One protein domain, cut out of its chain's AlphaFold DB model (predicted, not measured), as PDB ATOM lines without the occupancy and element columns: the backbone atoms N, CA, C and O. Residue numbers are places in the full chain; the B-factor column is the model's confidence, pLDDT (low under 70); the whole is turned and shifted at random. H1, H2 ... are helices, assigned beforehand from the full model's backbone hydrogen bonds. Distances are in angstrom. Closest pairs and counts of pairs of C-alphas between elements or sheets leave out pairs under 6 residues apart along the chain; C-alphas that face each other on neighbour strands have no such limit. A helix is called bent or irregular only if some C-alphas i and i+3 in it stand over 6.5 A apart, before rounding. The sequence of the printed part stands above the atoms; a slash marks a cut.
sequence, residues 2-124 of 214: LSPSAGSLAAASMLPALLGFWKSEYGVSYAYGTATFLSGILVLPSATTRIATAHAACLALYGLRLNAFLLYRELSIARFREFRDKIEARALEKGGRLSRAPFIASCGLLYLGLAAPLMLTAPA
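What this domain is: This is residues 2 to 124 of the 214 residues of an uncharacterized protein of Emiliania huxleyi (UniProt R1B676). A long helical hairpin, H4 and H5, has H5 along one side of H4, while H1, H2 and H7 pack on H4 away from H5, H1 and H2 following one another and H7 running back beside H2. H6 crosses one end of this flat, elongated slab, with the short H3 between it and H2, and the short H8 packs on H4 and H5 towards the other end. The printed part has 123 residues with eight named helices, H1 to H8 in order along the chain, and no named strand; the class is all helix. It is compact, with a radius of gyration of the C-alphas of 15.9 A and spans of 48 by 31 by 18 A.

Where its parts are: H5, the longest helix, runs over residues 50 to 76, 37.9 A from C-alpha 50 at (7.544, 4.043, -10.778) to C-alpha 76 at (30.604, -17.470, -31.729). H4 is residues 30 to 46, 25.3 A, and is irregular: C-alphas 42 and 45 are 7.0 A apart. H1 is residues 6 to 14, beginning with C-alpha 6 at (20.410, -6.331, 2.884); H2 is residues 16 to 22 and H3 residues 24 to 27. H6 is residues 78 to 93, 22.8 A. H7 is residues 97 to 115, 26.2 A, with a kink of 35 degrees near residue 104, and is irregular: C-alphas 99 and 102 are 7.4 A apart. H8 is residues 117 to 121.

How they stand to each other: H4, the hub, touches five helices. H4 and H5 form a hairpin at a shallow tilt of 28 degrees, the closest C-alphas being those of Gly 33 and Gly 63, 3.9 A apart. H1 touches H4 at 25 degrees, a shallow tilt, opposite ways; the closest C-alphas, of Ser 13 and Ala 35, are 4.5 A apart. H2 and H7 touch at a shallow tilt of 18 degrees, opposite ways, closest at the C-alphas of Ala 17 and Gly 108, 5.3 A. H6 touches H3 with residues 84 to 91 alone, closest at the C-alphas of Ser 24 and Glu 88, 5.9 A. H5 and H6 only just touch, only at the corner, about perpendicular at 85 degrees, with the C-alphas of Glu 74 and Arg 81 closest at 6.0 A. H8 touches H5, the C-alphas of Ala 52 and Thr 121 being closest at 5.3 A. H4 and H6 are apart. Every O i to N i+4 pair is within hydrogen-bond range in H1, H5, H6 and H8, against 11 of 13 in H4, 12 of 15 in H7 and 0 of 3 in H2, where 4 of 4 O i to N i+3 pairs are within range; H3 is too short for an i+4 pair.

The domain as a whole: The C-alphas farthest apart, of Thr 49 and Glu 93, are 49.6 A apart. The printed part has no cut, and the seven links are tight. Mean pLDDT of the printed part is 92.8; residues 2 to 3 and 122 to 124 are under 70.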
ATOM      1  N   LEU A   2       7.476  -7.585   1.630       55.81
ATOM      2  CA  LEU A   2       8.749  -7.350   2.314       55.81
ATOM      3  C   LEU A   2       9.763  -6.812   1.303       55.81
ATOM      4  O   LEU A   2       9.995  -7.440   0.272       55.81
ATOM      5  N   SER A   3      10.356  -5.660   1.599       65.75
ATOM      6  CA  SER A   3      11.555  -5.188   0.909       65.75
ATOM      7  C   SER A   3      12.652  -6.252   1.029       65.75
ATOM      8  O   SER A   3      12.779  -6.856   2.100       65.75
ATOM      9  N   PRO A   4      13.441  -6.524  -0.023       79.75
ATOM     10  CA  PRO A   4      14.516  -7.495   0.064       79.75
ATOM     11  C   PRO A   4      15.494  -7.078   1.158       79.75
ATOM     12  O   PRO A   4      15.828  -5.903   1.315       79.75
ATOM     13  N   SER A   5      15.932  -8.059   1.945       86.12
ATOM     14  CA  SER A   5      16.881  -7.804   3.022       86.12
ATOM     15  C   SER A   5      18.240  -7.388   2.454       86.12
ATOM     16  O   SER A   5      18.623  -7.809   1.356       86.12
ATOM     17  N   ALA A   6      19.020  -6.634   3.233       86.69
ATOM     18  CA  ALA A   6      20.410  -6.331   2.884       86.69
ATOM     19  C   ALA A   6      21.226  -7.613   2.619       86.69
ATOM     20  O   ALA A   6      22.049  -7.645   1.706       86.69
ATOM     21  N   GLY A   7      20.941  -8.698   3.352       92.00
ATOM     22  CA  GLY A   7      21.555 -10.010   3.132       92.00
ATOM     23  C   GLY A   7      21.209 -10.618   1.769       92.00
ATOM     24  O   GLY A   7      22.081 -11.175   1.108       92.00
ATOM     25  N   SER A   8      19.968 -10.459   1.301       93.12
ATOM     26  CA  SER A   8      19.541 -10.931  -0.023       93.12
ATOM     27  C   SER A   8      20.251 -10.175  -1.150       93.12
ATOM     28  O   SER A   8      20.682 -10.793  -2.122       93.12
ATOM     29  N   LEU A   9      20.425  -8.857  -1.009       93.00
ATOM     30  CA  LEU A   9      21.160  -8.046  -1.985       93.00
ATOM     31  C   LEU A   9      22.662  -8.364  -1.982       93.00
ATOM     32  O   LEU A   9      23.276  -8.478  -3.046       93.00
ATOM     33  N   ALA A  10      23.244  -8.568  -0.796       94.50
ATOM     34  CA  ALA A  10      24.620  -9.032  -0.653       94.50
ATOM     35  C   ALA A  10      24.818 -10.390  -1.337       94.50
ATOM     36  O   ALA A  10      25.743 -10.540  -2.130       94.50
ATOM     37  N   ALA A  11      23.911 -11.349  -1.130       96.56
ATOM     38  CA  ALA A  11      23.965 -12.645  -1.802       96.56
ATOM     39  C   ALA A  11      23.856 -12.510  -3.332       96.56
ATOM     40  O   ALA A  11      24.680 -13.078  -4.050       96.56
ATOM     41  N   ALA A  12      22.905 -11.708  -3.830       96.38
ATOM     42  CA  ALA A  12      22.742 -11.434  -5.259       96.38
ATOM     43  C   ALA A  12      24.002 -10.822  -5.897       96.38
ATOM     44  O   ALA A  12      24.264 -11.062  -7.071       96.38
ATOM     45  N   SER A  13      24.795 -10.078  -5.120       95.31
ATOM     46  CA  SER A  13      26.010  -9.404  -5.592       95.31
ATOM     47  C   SER A  13      27.278 -10.254  -5.461       95.31
ATOM     48  O   SER A  13      28.128 -10.252  -6.349       95.31
ATOM     49  N   MET A  14      27.413 -10.995  -4.358       95.25
ATOM     50  CA  MET A  14      28.639 -11.716  -4.006       95.25
ATOM     51  C   MET A  14      28.690 -13.134  -4.576       95.25
ATOM     52  O   MET A  14      29.765 -13.581  -4.973       95.25
ATOM     53  N   LEU A  15      27.559 -13.846  -4.649       97.56
ATOM     54  CA  LEU A  15      27.543 -15.221  -5.166       97.56
ATOM     55  C   LEU A  15      28.006 -15.307  -6.627       97.56
ATOM     56  O   LEU A  15      28.819 -16.184  -6.925       97.56
ATOM     57  N   PRO A  16      27.597 -14.402  -7.541       98.00
ATOM     58  CA  PRO A  16      28.106 -14.435  -8.908       98.00
ATOM     59  C   PRO A  16      29.623 -14.237  -9.002       98.00
ATOM     60  O   PRO A  16      30.250 -14.823  -9.882       98.00
ATOM     61  N   ALA A  17      30.235 -13.475  -8.086       96.94
ATOM     62  CA  ALA A  17      31.684 -13.248  -8.073       96.94
ATOM     63  C   ALA A  17      32.483 -14.554  -7.919       96.94
ATOM     64  O   ALA A  17      33.598 -14.657  -8.435       96.94
ATOM     65  N   LEU A  18      31.892 -15.591  -7.309       97.25
ATOM     66  CA  LEU A  18      32.509 -16.913  -7.164       97.25
ATOM     67  C   LEU A  18      32.857 -17.569  -8.509       97.25
ATOM     68  O   LEU A  18      33.755 -18.410  -8.552       97.25
ATOM     69  N   LEU A  19      32.240 -17.146  -9.623       96.94
ATOM     70  CA  LEU A  19      32.644 -17.568 -10.970       96.94
ATOM     71  C   LEU A  19      34.126 -17.266 -11.264       96.94
ATOM     72  O   LEU A  19      34.754 -17.989 -12.040       96.94
ATOM     73  N   GLY A  20      34.711 -16.269 -10.588       96.12
ATOM     74  CA  GLY A  20      36.137 -15.940 -10.645       96.12
ATOM     75  C   GLY A  20      37.070 -17.072 -10.198       96.12
ATOM     76  O   GLY A  20      38.220 -17.141 -10.644       96.12
ATOM     77  N   PHE A  21      36.586 -17.989  -9.348       96.69
ATOM     78  CA  PHE A  21      37.343 -19.177  -8.953       96.69
ATOM     79  C   PHE A  21      37.423 -20.198 -10.084       96.69
ATOM     80  O   PHE A  21      38.419 -20.910 -10.183       96.69
ATOM     81  N   TRP A  22      36.408 -20.268 -10.950       95.12
ATOM     82  CA  TRP A  22      36.442 -21.152 -12.110       95.12
ATOM     83  C   TRP A  22      37.338 -20.574 -13.204       95.12
ATOM     84  O   TRP A  22      38.290 -21.234 -13.630       95.12
ATOM     85  N   LYS A  23      37.068 -19.334 -13.623       94.44
ATOM     86  CA  LYS A  23      37.937 -18.569 -14.520       94.44
ATOM     87  C   LYS A  23      38.052 -17.144 -14.017       94.44
ATOM     88  O   LYS A  23      37.042 -16.492 -13.774       94.44
ATOM     89  N   SER A  24      39.281 -16.652 -13.928       92.62
ATOM     90  CA  SER A  24      39.606 -15.301 -13.458       92.62
ATOM     91  C   SER A  24      38.773 -14.220 -14.159       92.62
ATOM     92  O   SER A  24      38.199 -13.359 -13.496       92.62
ATOM     93  N   GLU A  25      38.616 -14.314 -15.482       94.06
ATOM     94  CA  GLU A  25      37.828 -13.358 -16.268       94.06
ATOM     95  C   GLU A  25      36.320 -13.417 -15.966       94.06
ATOM     96  O   GLU A  25      35.643 -12.390 -16.024       94.06
ATOM     97  N   TYR A  26      35.765 -14.577 -15.592       96.38
ATOM     98  CA  TYR A  26      34.334 -14.690 -15.276       96.38
ATOM     99  C   TYR A  26      33.956 -13.903 -14.020       96.38
ATOM    100  O   TYR A  26      32.838 -13.397 -13.943       96.38
ATOM    101  N   GLY A  27      34.898 -13.738 -13.088       94.06
ATOM    102  CA  GLY A  27      34.714 -12.946 -11.874       94.06
ATOM    103  C   GLY A  27      34.507 -11.452 -12.128       94.06
ATOM    104  O   GLY A  27      33.887 -10.807 -11.297       94.06
ATOM    105  N   VAL A  28      34.970 -10.924 -13.270       93.19
ATOM    106  CA  VAL A  28      34.803  -9.509 -13.662       93.19
ATOM    107  C   VAL A  28      33.821  -9.283 -14.810       93.19
ATOM    108  O   VAL A  28      33.435  -8.148 -15.074       93.19
ATOM    109  N   SER A  29      33.412 -10.352 -15.497       94.75
ATOM    110  CA  SER A  29      32.552 -10.291 -16.681       94.75
ATOM    111  C   SER A  29      31.149 -10.826 -16.377       94.75
ATOM    112  O   SER A  29      30.258 -10.055 -16.020       94.75
ATOM    113  N   TYR A  30      30.945 -12.142 -16.446       97.31
ATOM    114  CA  TYR A  30      29.651 -12.769 -16.165       97.31
ATOM    115  C   TYR A  30      29.165 -12.532 -14.741       97.31
ATOM    116  O   TYR A  30      27.970 -12.341 -14.526       97.31
ATOM    117  N   ALA A  31      30.070 -12.527 -13.765       97.81
ATOM    118  CA  ALA A  31      29.723 -12.218 -12.386       97.81
ATOM    119  C   ALA A  31      29.106 -10.823 -12.263       97.81
ATOM    120  O   ALA A  31      28.063 -10.672 -11.637       97.81
ATOM    121  N   TYR A  32      29.702  -9.827 -12.918       97.31
ATOM    122  CA  TYR A  32      29.220  -8.451 -12.909       97.31
ATOM    123  C   TYR A  32      27.830  -8.315 -13.551       97.31
ATOM    124  O   TYR A  32      26.907  -7.758 -12.947       97.31
ATOM    125  N   GLY A  33      27.647  -8.882 -14.748       97.38
ATOM    126  CA  GLY A  33      26.346  -8.891 -15.427       97.38
ATOM    127  C   GLY A  33      25.278  -9.650 -14.636       97.38
ATOM    128  O   GLY A  33      24.145  -9.197 -14.499       97.38
ATOM    129  N   THR A  34      25.640 -10.780 -14.035       98.38
ATOM    130  CA  THR A  34      24.707 -11.593 -13.243       98.38
ATOM    131  C   THR A  34      24.348 -10.917 -11.924       98.38
ATOM    132  O   THR A  34      23.177 -10.890 -11.564       98.38
ATOM    133  N   ALA A  35      25.314 -10.316 -11.228       98.06
ATOM    134  CA  ALA A  35      25.080  -9.591  -9.982       98.06
ATOM    135  C   ALA A  35      24.122  -8.413 -10.174       98.06
ATOM    136  O   ALA A  35      23.178  -8.234  -9.403       98.06
ATOM    137  N   THR A  36      24.325  -7.637 -11.241       97.31
ATOM    138  CA  THR A  36      23.445  -6.513 -11.592       97.31
ATOM    139  C   THR A  36      22.055  -6.985 -12.020       97.31
ATOM    140  O   THR A  36      21.059  -6.423 -11.561       97.31
ATOM    141  N   PHE A  37      21.972  -8.067 -12.806       98.31
ATOM    142  CA  PHE A  37      20.701  -8.688 -13.183       98.31
ATOM    143  C   PHE A  37      19.899  -9.148 -11.962       98.31
ATOM    144  O   PHE A  37      18.760  -8.719 -11.771       98.31
ATOM    145  N   LEU A  38      20.503  -9.985 -11.114       97.81
ATOM    146  CA  LEU A  38      19.849 -10.552  -9.937       97.81
ATOM    147  C   LEU A  38      19.440  -9.467  -8.943       97.81
ATOM    148  O   LEU A  38      18.343  -9.540  -8.397       97.81
ATOM    149  N   SER A  39      20.269  -8.441  -8.750       96.38
ATOM    150  CA  SER A  39      19.931  -7.307  -7.885       96.38
ATOM    151  C   SER A  39      18.704  -6.547  -8.392       96.38
ATOM    152  O   SER A  39      17.805  -6.253  -7.611       96.38
ATOM    153  N   GLY A  40      18.612  -6.279  -9.700       95.69
ATOM    154  CA  GLY A  40      17.427  -5.654 -10.292       95.69
ATOM    155  C   GLY A  40      16.167  -6.509 -10.123       95.69
ATOM    156  O   GLY A  40      15.147  -6.024  -9.630       95.69
ATOM    157  N   ILE A  41      16.251  -7.802 -10.457       96.69
ATOM    158  CA  ILE A  41      15.138  -8.757 -10.323       96.69
ATOM    159  C   ILE A  41      14.674  -8.900  -8.871       96.69
ATOM    160  O   ILE A  41      13.473  -8.942  -8.618       96.69
ATOM    161  N   LEU A  42      15.604  -8.934  -7.917       95.31
ATOM    162  CA  LEU A  42      15.300  -9.057  -6.494       95.31
ATOM    163  C   LEU A  42      14.488  -7.864  -5.966       95.31
ATOM    164  O   LEU A  42      13.623  -8.036  -5.110       95.31
ATOM    165  N   VAL A  43      14.762  -6.655  -6.463       91.88
ATOM    166  CA  VAL A  43      14.131  -5.419  -5.976       91.88
ATOM    167  C   VAL A  43      12.786  -5.147  -6.638       91.88
ATOM    168  O   VAL A  43      11.886  -4.630  -5.972       91.88
ATOM    169  N   LEU A  44      12.619  -5.529  -7.907       92.75
ATOM    170  CA  LEU A  44      11.421  -5.253  -8.709       92.75
ATOM    171  C   LEU A  44      10.083  -5.539  -7.992       92.75
ATOM    172  O   LEU A  44       9.243  -4.641  -7.977       92.75
ATOM    173  N   PRO A  45       9.865  -6.703  -7.340       91.38
ATOM    174  CA  PRO A  45       8.592  -7.009  -6.676       91.38
ATOM    175  C   PRO A  45       8.274  -6.125  -5.465       91.38
ATOM    176  O   PRO A  45       7.131  -6.066  -5.024       91.38
ATOM    177  N   SER A  46       9.290  -5.478  -4.893       88.12
ATOM    178  CA  SER A  46       9.172  -4.630  -3.702       88.12
ATOM    179  C   SER A  46       9.219  -3.132  -4.010       88.12
ATOM    180  O   SER A  46       9.080  -2.313  -3.103       88.12
ATOM    181  N   ALA A  47       9.439  -2.762  -5.274       89.12
ATOM    182  CA  ALA A  47       9.553  -1.373  -5.681       89.12
ATOM    183  C   ALA A  47       8.202  -0.656  -5.524       89.12
ATOM    184  O   ALA A  47       7.220  -0.986  -6.183       89.12
ATOM    185  N   THR A  48       8.154   0.354  -4.655       87.94
ATOM    186  CA  THR A  48       6.912   1.068  -4.312       87.94
ATOM    187  C   THR A  48       6.609   2.255  -5.228       87.94
ATOM    188  O   THR A  48       5.494   2.773  -5.218       87.94
ATOM    189  N   THR A  49       7.579   2.703  -6.031       89.69
ATOM    190  CA  THR A  49       7.435   3.852  -6.937       89.69
ATOM    191  C   THR A  49       7.762   3.473  -8.380       89.69
ATOM    192  O   THR A  49       8.529   2.541  -8.643       89.69
ATOM    193  N   ARG A  50       7.220   4.230  -9.349       91.50
ATOM    194  CA  ARG A  50       7.544   4.043 -10.778       91.50
ATOM    195  C   ARG A  50       9.032   4.260 -11.059       91.50
ATOM    196  O   ARG A  50       9.600   3.543 -11.872       91.50
ATOM    197  N   ILE A  51       9.663   5.203 -10.355       91.44
ATOM    198  CA  ILE A  51      11.102   5.478 -10.460       91.44
ATOM    199  C   ILE A  51      11.917   4.289  -9.949       91.44
ATOM    200  O   ILE A  51      12.801   3.821 -10.658       91.44
ATOM    201  N   ALA A  52      11.592   3.751  -8.767       91.38
ATOM    202  CA  ALA A  52      12.269   2.571  -8.230       91.38
ATOM    203  C   ALA A  52      12.088   1.347  -9.135       91.38
ATOM    204  O   ALA A  52      13.049   0.626  -9.394       91.38
ATOM    205  N   THR A  53      10.881   1.163  -9.677       94.00
ATOM    206  CA  THR A  53      10.579   0.084 -10.627       94.00
ATOM    207  C   THR A  53      11.424   0.219 -11.891       94.00
ATOM    208  O   THR A  53      12.074  -0.737 -12.304       94.00
ATOM    209  N   ALA A  54      11.466   1.411 -12.487       95.00
ATOM    210  CA  ALA A  54      12.223   1.669 -13.706       95.00
ATOM    211  C   ALA A  54      13.743   1.577 -13.483       95.00
ATOM    212  O   ALA A  54      14.455   1.036 -14.325       95.00
ATOM    213  N   HIS A  55      14.250   2.030 -12.334       94.06
ATOM    214  CA  HIS A  55      15.661   1.883 -11.977       94.06
ATOM    215  C   HIS A  55      16.049   0.401 -11.823       94.06
ATOM    216  O   HIS A  55      17.005  -0.055 -12.455       94.06
ATOM    217  N   ALA A  56      15.271  -0.378 -11.063       95.19
ATOM    218  CA  ALA A  56      15.500  -1.814 -10.892       95.19
ATOM    219  C   ALA A  56      15.392  -2.582 -12.221       95.19
ATOM    220  O   ALA A  56      16.242  -3.422 -12.523       95.19
ATOM    221  N   ALA A  57      14.403  -2.246 -13.057       97.31
ATOM    222  CA  ALA A  57      14.251  -2.813 -14.395       97.31
ATOM    223  C   ALA A  57      15.442  -2.479 -15.303       97.31
ATOM    224  O   ALA A  57      15.920  -3.354 -16.023       97.31
ATOM    225  N   CYS A  58      15.956  -1.247 -15.261       97.25
ATOM    226  CA  CYS A  58      17.122  -0.852 -16.046       97.25
ATOM    227  C   CYS A  58      18.371  -1.659 -15.658       97.25
ATOM    228  O   CYS A  58      19.093  -2.112 -16.546       97.25
ATOM    229  N   LEU A  59      18.613  -1.892 -14.360       96.25
ATOM    230  CA  LEU A  59      19.732  -2.729 -13.900       96.25
ATOM    231  C   LEU A  59      19.557  -4.198 -14.303       96.25
ATOM    232  O   LEU A  59      20.519  -4.829 -14.746       96.25
ATOM    233  N   ALA A  60      18.328  -4.722 -14.235       98.06
ATOM    234  CA  ALA A  60      18.023  -6.057 -14.737       98.06
ATOM    235  C   ALA A  60      18.334  -6.170 -16.242       98.06
ATOM    236  O   ALA A  60      19.107  -7.026 -16.673       98.06
ATOM    237  N   LEU A  61      17.809  -5.253 -17.057       98.25
ATOM    238  CA  LEU A  61      18.060  -5.223 -18.500       98.25
ATOM    239  C   LEU A  61      19.542  -5.031 -18.837       98.25
ATOM    240  O   LEU A  61      20.027  -5.594 -19.820       98.25
ATOM    241  N   TYR A  62      20.270  -4.253 -18.035       97.94
ATOM    242  CA  TYR A  62      21.710  -4.078 -18.177       97.94
ATOM    243  C   TYR A  62      22.467  -5.391 -17.977       97.94
ATOM    244  O   TYR A  62      23.233  -5.784 -18.862       97.94
ATOM    245  N   GLY A  63      22.223  -6.076 -16.859       97.88
ATOM    246  CA  GLY A  63      22.892  -7.331 -16.539       97.88
ATOM    247  C   GLY A  63      22.580  -8.438 -17.547       97.88
ATOM    248  O   GLY A  63      23.487  -9.120 -18.029       97.88
ATOM    249  N   LEU A  64      21.309  -8.544 -17.957       98.19
ATOM    250  CA  LEU A  64      20.872  -9.475 -18.999       98.19
ATOM    251  C   LEU A  64      21.589  -9.211 -20.328       98.19
ATOM    252  O   LEU A  64      22.147 -10.132 -20.923       98.19
ATOM    253  N   ARG A  65      21.606  -7.951 -20.779       97.25
ATOM    254  CA  ARG A  65      22.284  -7.529 -22.014       97.25
ATOM    255  C   ARG A  65      23.769  -7.882 -21.979       97.25
ATOM    256  O   ARG A  65      24.276  -8.434 -22.953       97.25
ATOM    257  N   LEU A  66      24.461  -7.563 -20.884       96.81
ATOM    258  CA  LEU A  66      25.894  -7.818 -20.757       96.81
ATOM    259  C   LEU A  66      26.197  -9.320 -20.840       96.81
ATOM    260  O   LEU A  66      27.029  -9.733 -21.646       96.81
ATOM    261  N   ASN A  67      25.475 -10.140 -20.076       98.00
ATOM    262  CA  ASN A  67      25.649 -11.590 -20.096       98.00
ATOM    263  C   ASN A  67      25.315 -12.201 -21.460       98.00
ATOM    264  O   ASN A  67      26.065 -13.044 -21.946       98.00
ATOM    265  N   ALA A  68      24.231 -11.761 -22.106       97.56
ATOM    266  CA  ALA A  68      23.861 -12.238 -23.438       97.56
ATOM    267  C   ALA A  68      24.938 -11.902 -24.483       97.56
ATOM    268  O   ALA A  68      25.293 -12.747 -25.305       97.56
ATOM    269  N   PHE A  69      25.502 -10.692 -24.429       96.19
ATOM    270  CA  PHE A  69      26.592 -10.280 -25.312       96.19
ATOM    271  C   PHE A  69      27.872 -11.097 -25.088       96.19
ATOM    272  O   PHE A  69      28.509 -11.524 -26.054       96.19
ATOM    273  N   LEU A  70      28.246 -11.338 -23.830       95.88
ATOM    274  CA  LEU A  70      29.408 -12.160 -23.490       95.88
ATOM    275  C   LEU A  70      29.218 -13.611 -23.944       95.88
ATOM    276  O   LEU A  70      30.110 -14.154 -24.595       95.88
ATOM    277  N   LEU A  71      28.034 -14.183 -23.704       96.50
ATOM    278  CA  LEU A  71      27.695 -15.539 -24.127       96.50
ATOM    279  C   LEU A  71      27.754 -15.679 -25.644       96.50
ATOM    280  O   LEU A  71      28.386 -16.601 -26.156       96.50
ATOM    281  N   TYR A  72      27.171 -14.729 -26.377       95.25
ATOM    282  CA  TYR A  72      27.270 -14.699 -27.833       95.25
ATOM    283  C   TYR A  72      28.732 -14.715 -28.302       95.25
ATOM    284  O   TYR A  72      29.081 -15.499 -29.185       95.25
ATOM    285  N   ARG A  73      29.600 -13.885 -27.707       93.69
ATOM    286  CA  ARG A  73      31.026 -13.833 -28.071       93.69
ATOM    287  C   ARG A  73      31.749 -15.129 -27.738       93.69
ATOM    288  O   ARG A  73      32.569 -15.583 -28.525       93.69
ATOM    289  N   GLU A  74      31.445 -15.728 -26.599       94.12
ATOM    290  CA  GLU A  74      32.057 -16.980 -26.172       94.12
ATOM    291  C   GLU A  74      31.690 -18.153 -27.073       94.12
ATOM    292  O   GLU A  74      32.566 -18.940 -27.432       94.12
ATOM    293  N   LEU A  75      30.432 -18.238 -27.502       94.38
ATOM    294  CA  LEU A  75      29.974 -19.283 -28.412       94.38
ATOM    295  C   LEU A  75      30.459 -19.037 -29.847       94.38
ATOM    296  O   LEU A  75      30.928 -19.962 -30.512       94.38
ATOM    297  N   SER A  76      30.431 -17.787 -30.305       92.12
ATOM    298  CA  SER A  76      30.604 -17.470 -31.729       92.12
ATOM    299  C   SER A  76      32.040 -17.130 -32.133       92.12
ATOM    300  O   SER A  76      32.356 -17.186 -33.316       92.12
ATOM    301  N   ILE A  77      32.921 -16.764 -31.192       91.94
ATOM    302  CA  ILE A  77      34.240 -16.188 -31.506       91.94
ATOM    303  C   ILE A  77      35.357 -17.030 -30.878       91.94
ATOM    304  O   ILE A  77      35.596 -16.983 -29.670       91.94
ATOM    305  N   ALA A  78      36.094 -17.778 -31.707       92.44
ATOM    306  CA  ALA A  78      37.195 -18.635 -31.253       92.44
ATOM    307  C   ALA A  78      38.331 -17.840 -30.597       92.44
ATOM    308  O   ALA A  78      38.746 -18.164 -29.484       92.44
ATOM    309  N   ARG A  79      38.739 -16.727 -31.217       90.69
ATOM    310  CA  ARG A  79      39.775 -15.835 -30.684       90.69
ATOM    311  C   ARG A  79      39.438 -15.297 -29.294       90.69
ATOM    312  O   ARG A  79      40.333 -15.078 -28.481       90.69
ATOM    313  N   PHE A  80      38.153 -15.091 -28.997       91.94
ATOM    314  CA  PHE A  80      37.725 -14.661 -27.667       91.94
ATOM    315  C   PHE A  80      37.957 -15.757 -26.619       91.94
ATOM    316  O   PHE A  80      38.485 -15.467 -25.548       91.94
ATOM    317  N   ARG A  81      37.650 -17.021 -26.945       94.19
ATOM    318  CA  ARG A  81      37.935 -18.167 -26.065       94.19
ATOM    319  C   ARG A  81      39.435 -18.337 -25.824       94.19
ATOM    320  O   ARG A  81      39.843 -18.486 -24.677       94.19
ATOM    321  N   GLU A  82      40.244 -18.237 -26.876       95.31
ATOM    322  CA  GLU A  82      41.708 -18.300 -26.769       95.31
ATOM    323  C   GLU A  82      42.272 -17.182 -25.888       95.31
ATOM    324  O   GLU A  82      43.157 -17.415 -25.068       95.31
ATOM    325  N   PHE A  83      41.765 -15.956 -26.040       93.38
ATOM    326  CA  PHE A  83      42.182 -14.824 -25.219       93.38
ATOM    327  C   PHE A  83      41.857 -15.039 -23.735       93.38
ATOM    328  O   PHE A  83      42.733 -14.852 -22.887       93.38
ATOM    329  N   ARG A  84      40.640 -15.497 -23.429       94.81
ATOM    330  CA  ARG A  84      40.214 -15.872 -22.074       94.81
ATOM    331  C   ARG A  84      41.107 -16.958 -21.480       94.81
ATOM    332  O   ARG A  84      41.536 -16.851 -20.334       94.81
ATOM    333  N   ASP A  85      41.429 -17.993 -22.253       95.69
ATOM    334  CA  ASP A  85      42.277 -19.087 -21.771       95.69
ATOM    335  C   ASP A  85      43.732 -18.632 -21.555       95.69
ATOM    336  O   ASP A  85      44.359 -19.036 -20.578       95.69
ATOM    337  N   LYS A  86      44.240 -17.690 -22.365       96.19
ATOM    338  CA  LYS A  86      45.525 -17.007 -22.116       96.19
ATOM    339  C   LYS A  86      45.508 -16.144 -20.851       96.19
ATOM    340  O   LYS A  86      46.543 -15.991 -20.201       96.19
ATOM    341  N   ILE A  87      44.385 -15.509 -20.511       93.69
ATOM    342  CA  ILE A  87      44.239 -14.802 -19.227       93.69
ATOM    343  C   ILE A  87      44.270 -15.812 -18.081       93.69
ATOM    344  O   ILE A  87      45.004 -15.609 -17.117       93.69
ATOM    345  N   GLU A  88      43.525 -16.908 -18.203       95.50
ATOM    346  CA  GLU A  88      43.447 -17.917 -17.151       95.50
ATOM    347  C   GLU A  88      44.790 -18.607 -16.899       95.50
ATOM    348  O   GLU A  88      45.167 -18.767 -15.741       95.50
ATOM    349  N   ALA A  89      45.548 -18.940 -17.949       95.75
ATOM    350  CA  ALA A  89      46.897 -19.490 -17.818       95.75
ATOM    351  C   ALA A  89      47.814 -18.547 -17.021       95.75
ATOM    352  O   ALA A  89      48.379 -18.947 -16.005       95.75
ATOM    353  N   ARG A  90      47.855 -17.258 -17.391       93.50
ATOM    354  CA  ARG A  90      48.618 -16.230 -16.656       93.50
ATOM    355  C   ARG A  90      48.150 -16.063 -15.211       93.50
ATOM    356  O   ARG A  90      48.946 -15.771 -14.323       93.50
ATOM    357  N   ALA A  91      46.851 -16.205 -14.958       91.94
ATOM    358  CA  ALA A  91      46.309 -16.131 -13.609       91.94
ATOM    359  C   ALA A  91      46.707 -17.347 -12.757       91.94
ATOM    360  O   ALA A  91      46.873 -17.192 -11.553       91.94
ATOM    361  N   LEU A  92      46.845 -18.536 -13.357       93.56
ATOM    362  CA  LEU A  92      47.328 -19.748 -12.684       93.56
ATOM    363  C   LEU A  92      48.840 -19.705 -12.418       93.56
ATOM    364  O   LEU A  92      49.274 -20.141 -11.357       93.56
ATOM    365  N   GLU A  93      49.629 -19.123 -13.324       94.00
ATOM    366  CA  GLU A  93      51.070 -18.890 -13.119       94.00
ATOM    367  C   GLU A  93      51.347 -17.995 -11.900       94.00
ATOM    368  O   GLU A  93      52.316 -18.204 -11.176       94.00
ATOM    369  N   LYS A  94      50.472 -17.016 -11.635       89.50
ATOM    370  CA  LYS A  94      50.556 -16.135 -10.455       89.50
ATOM    371  C   LYS A  94      50.102 -16.804  -9.151       89.50
ATOM    372  O   LYS A  94      50.336 -16.248  -8.079       89.50
ATOM    373  N   GLY A  95      49.422 -17.948  -9.221       92.62
ATOM    374  CA  GLY A  95      48.954 -18.693  -8.055       92.62
ATOM    375  C   GLY A  95      47.715 -19.550  -8.321       92.62
ATOM    376  O   GLY A  95      47.026 -19.428  -9.333       92.62
ATOM    377  N   GLY A  96      47.404 -20.430  -7.368       90.56
ATOM    378  CA  GLY A  96      46.226 -21.293  -7.444       90.56
ATOM    379  C   GLY A  96      44.905 -20.516  -7.404       90.56
ATOM    380  O   GLY A  96      44.835 -19.369  -6.981       90.56
ATOM    381  N   ARG A  97      43.798 -21.158  -7.783       93.81
ATOM    382  CA  ARG A  97      42.472 -20.508  -7.819       93.81
ATOM    383  C   ARG A  97      42.067 -19.871  -6.485       93.81
ATOM    384  O   ARG A  97      41.481 -18.794  -6.486       93.81
ATOM    385  N   LEU A  98      42.426 -20.490  -5.359       94.62
ATOM    386  CA  LEU A  98      42.107 -19.971  -4.026       94.62
ATOM    387  C   LEU A  98      42.859 -18.680  -3.672       94.62
ATOM    388  O   LEU A  98      42.319 -17.871  -2.922       94.62
ATOM    389  N   SER A  99      44.038 -18.416  -4.251       93.69
ATOM    390  CA  SER A  99      44.760 -17.156  -3.999       93.69
ATOM    391  C   SER A  99      44.035 -15.932  -4.571       93.69
ATOM    392  O   SER A  99      44.355 -14.798  -4.224       93.69
ATOM    393  N   ARG A 100      43.010 -16.151  -5.406       93.50
ATOM    394  CA  ARG A 100      42.146 -15.114  -5.986       93.50
ATOM    395  C   ARG A 100      41.025 -14.676  -5.046       93.50
ATOM    396  O   ARG A 100      40.350 -13.699  -5.353       93.50
ATOM    397  N   ALA A 101      40.823 -15.358  -3.915       95.62
ATOM    398  CA  ALA A 101      39.777 -15.041  -2.945       95.62
ATOM    399  C   ALA A 101      39.684 -13.546  -2.565       95.62
ATOM    400  O   ALA A 101      38.575 -13.020  -2.640       95.62
ATOM    401  N   PRO A 102      40.778 -12.821  -2.238       94.88
ATOM    402  CA  PRO A 102      40.680 -11.394  -1.916       94.88
ATOM    403  C   PRO A 102      40.191 -10.544  -3.098       94.88
ATOM    404  O   PRO A 102      39.392  -9.631  -2.909       94.88
ATOM    405  N   PHE A 103      40.614 -10.868  -4.322       93.56
ATOM    406  CA  PHE A 103      40.167 -10.181  -5.536       93.56
ATOM    407  C   PHE A 103      38.698 -10.487  -5.868       93.56
ATOM    408  O   PHE A 103      37.932  -9.603  -6.235       93.56
ATOM    409  N   ILE A 104      38.276 -11.739  -5.704       96.00
ATOM    410  CA  ILE A 104      36.885 -12.150  -5.925       96.00
ATOM    411  C   ILE A 104      35.961 -11.501  -4.890       96.00
ATOM    412  O   ILE A 104      34.899 -10.988  -5.244       96.00
ATOM    413  N   ALA A 105      36.382 -11.467  -3.625       95.25
ATOM    414  CA  ALA A 105      35.653 -10.787  -2.564       95.25
ATOM    415  C   ALA A 105      35.535  -9.281  -2.839       95.25
ATOM    416  O   ALA A 105      34.447  -8.727  -2.695       95.25
ATOM    417  N   SER A 106      36.611  -8.624  -3.295       95.50
ATOM    418  CA  SER A 106      36.565  -7.196  -3.632       95.50
ATOM    419  C   SER A 106      35.639  -6.909  -4.818       95.50
ATOM    420  O   SER A 106      34.897  -5.929  -4.780       95.50
ATOM    421  N   CYS A 107      35.595  -7.792  -5.821       95.44
ATOM    422  CA  CYS A 107      34.632  -7.708  -6.921       95.44
ATOM    423  C   CYS A 107      33.186  -7.839  -6.415       95.44
ATOM    424  O   CYS A 107      32.343  -7.013  -6.754       95.44
ATOM    425  N   GLY A 108      32.899  -8.813  -5.544       94.56
ATOM    426  CA  GLY A 108      31.576  -8.964  -4.927       94.56
ATOM    427  C   GLY A 108      31.141  -7.732  -4.123       94.56
ATOM    428  O   GLY A 108      29.995  -7.296  -4.232       94.56
ATOM    429  N   LEU A 109      32.061  -7.130  -3.360       94.75
ATOM    430  CA  LEU A 109      31.813  -5.886  -2.623       94.75
ATOM    431  C   LEU A 109      31.573  -4.695  -3.558       94.75
ATOM    432  O   LEU A 109      30.673  -3.895  -3.305       94.75
ATOM    433  N   LEU A 110      32.330  -4.591  -4.653       94.38
ATOM    434  CA  LEU A 110      32.104  -3.578  -5.683       94.38
ATOM    435  C   LEU A 110      30.701  -3.718  -6.288       94.38
ATOM    436  O   LEU A 110      29.989  -2.724  -6.410       94.38
ATOM    437  N   TYR A 111      30.275  -4.937  -6.625       95.50
ATOM    438  CA  TYR A 111      28.943  -5.179  -7.190       95.50
ATOM    439  C   TYR A 111      27.831  -4.862  -6.201       95.50
ATOM    440  O   TYR A 111      26.832  -4.262  -6.591       95.50
ATOM    441  N   LEU A 112      28.036  -5.170  -4.918       94.12
ATOM    442  CA  LEU A 112      27.124  -4.752  -3.862       94.12
ATOM    443  C   LEU A 112      27.039  -3.224  -3.783       94.12
ATOM    444  O   LEU A 112      25.941  -2.686  -3.700       94.12
ATOM    445  N   GLY A 113      28.169  -2.519  -3.867       91.69
ATOM    446  CA  GLY A 113      28.202  -1.055  -3.905       91.69
ATOM    447  C   GLY A 113      27.455  -0.465  -5.104       91.69
ATOM    448  O   GLY A 113      26.745   0.526  -4.954       91.69
ATOM    449  N   LEU A 114      27.551  -1.103  -6.273       91.81
ATOM    450  CA  LEU A 114      26.809  -0.707  -7.476       91.81
ATOM    451  C   LEU A 114      25.304  -1.008  -7.379       91.81
ATOM    452  O   LEU A 114      24.502  -0.295  -7.977       91.81
ATOM    453  N   ALA A 115      24.911  -2.046  -6.636       91.81
ATOM    454  CA  ALA A 115      23.517  -2.452  -6.454       91.81
ATOM    455  C   ALA A 115      22.818  -1.757  -5.269       91.81
ATOM    456  O   ALA A 115      21.598  -1.585  -5.287       91.81
ATOM    457  N   ALA A 116      23.573  -1.318  -4.256       89.19
ATOM    458  CA  ALA A 116      23.077  -0.631  -3.061       89.19
ATOM    459  C   ALA A 116      22.109   0.542  -3.339       89.19
ATOM    460  O   ALA A 116      21.120   0.667  -2.607       89.19
ATOM    461  N   PRO A 117      22.289   1.362  -4.396       88.25
ATOM    462  CA  PRO A 117      21.364   2.447  -4.722       88.25
ATOM    463  C   PRO A 117      19.921   1.992  -4.960       88.25
ATOM    464  O   PRO A 117      18.986   2.758  -4.717       88.25
ATOM    465  N   LEU A 118      19.699   0.741  -5.373       88.81
ATOM    466  CA  LEU A 118      18.350   0.196  -5.536       88.81
ATOM    467  C   LEU A 118      17.551   0.221  -4.223       88.81
ATOM    468  O   LEU A 118      16.349   0.471  -4.251       88.81
ATOM    469  N   MET A 119      18.213   0.045  -3.073       84.19
ATOM    470  CA  MET A 119      17.582   0.122  -1.743       84.19
ATOM    471  C   MET A 119      17.211   1.546  -1.348       84.19
ATOM    472  O   MET A 119      16.278   1.759  -0.578       84.19
ATOM    473  N   LEU A 120      17.925   2.524  -1.897       82.50
ATOM    474  CA  LEU A 120      17.732   3.934  -1.593       82.50
ATOM    475  C   LEU A 120      16.766   4.610  -2.564       82.50
ATOM    476  O   LEU A 120      16.238   5.664  -2.249       82.50
ATOM    477  N   THR A 121      16.484   4.013  -3.723       80.44
ATOM    478  CA  THR A 121      15.688   4.665  -4.776       80.44
ATOM    479  C   THR A 121      14.227   4.869  -4.387       80.44
ATOM    480  O   THR A 121      13.649   5.903  -4.704       80.44
ATOM    481  N   ALA A 122      13.618   3.902  -3.698       68.31
ATOM    482  CA  ALA A 122      12.244   4.028  -3.215       68.31
ATOM    483  C   ALA A 122      12.067   5.151  -2.165       68.31
ATOM    484  O   ALA A 122      11.099   5.900  -2.293       68.31
ATOM    485  N   PRO A 123      12.970   5.318  -1.174       66.00
ATOM    486  CA  PRO A 123      12.897   6.430  -0.217       66.00
ATOM    487  C   PRO A 123      13.538   7.757  -0.683       66.00
ATOM    488  O   PRO A 123      13.516   8.723   0.078       66.00
ATOM    489  N   ALA A 124      14.150   7.831  -1.873       62.50
ATOM    490  CA  ALA A 124      15.036   8.942  -2.237       62.50
ATOM    491  C   ALA A 124      14.368  10.242  -2.721       62.50
ATOM    492  O   ALA A 124      13.234  10.291  -3.188       62.50
TER     493      ALA A 124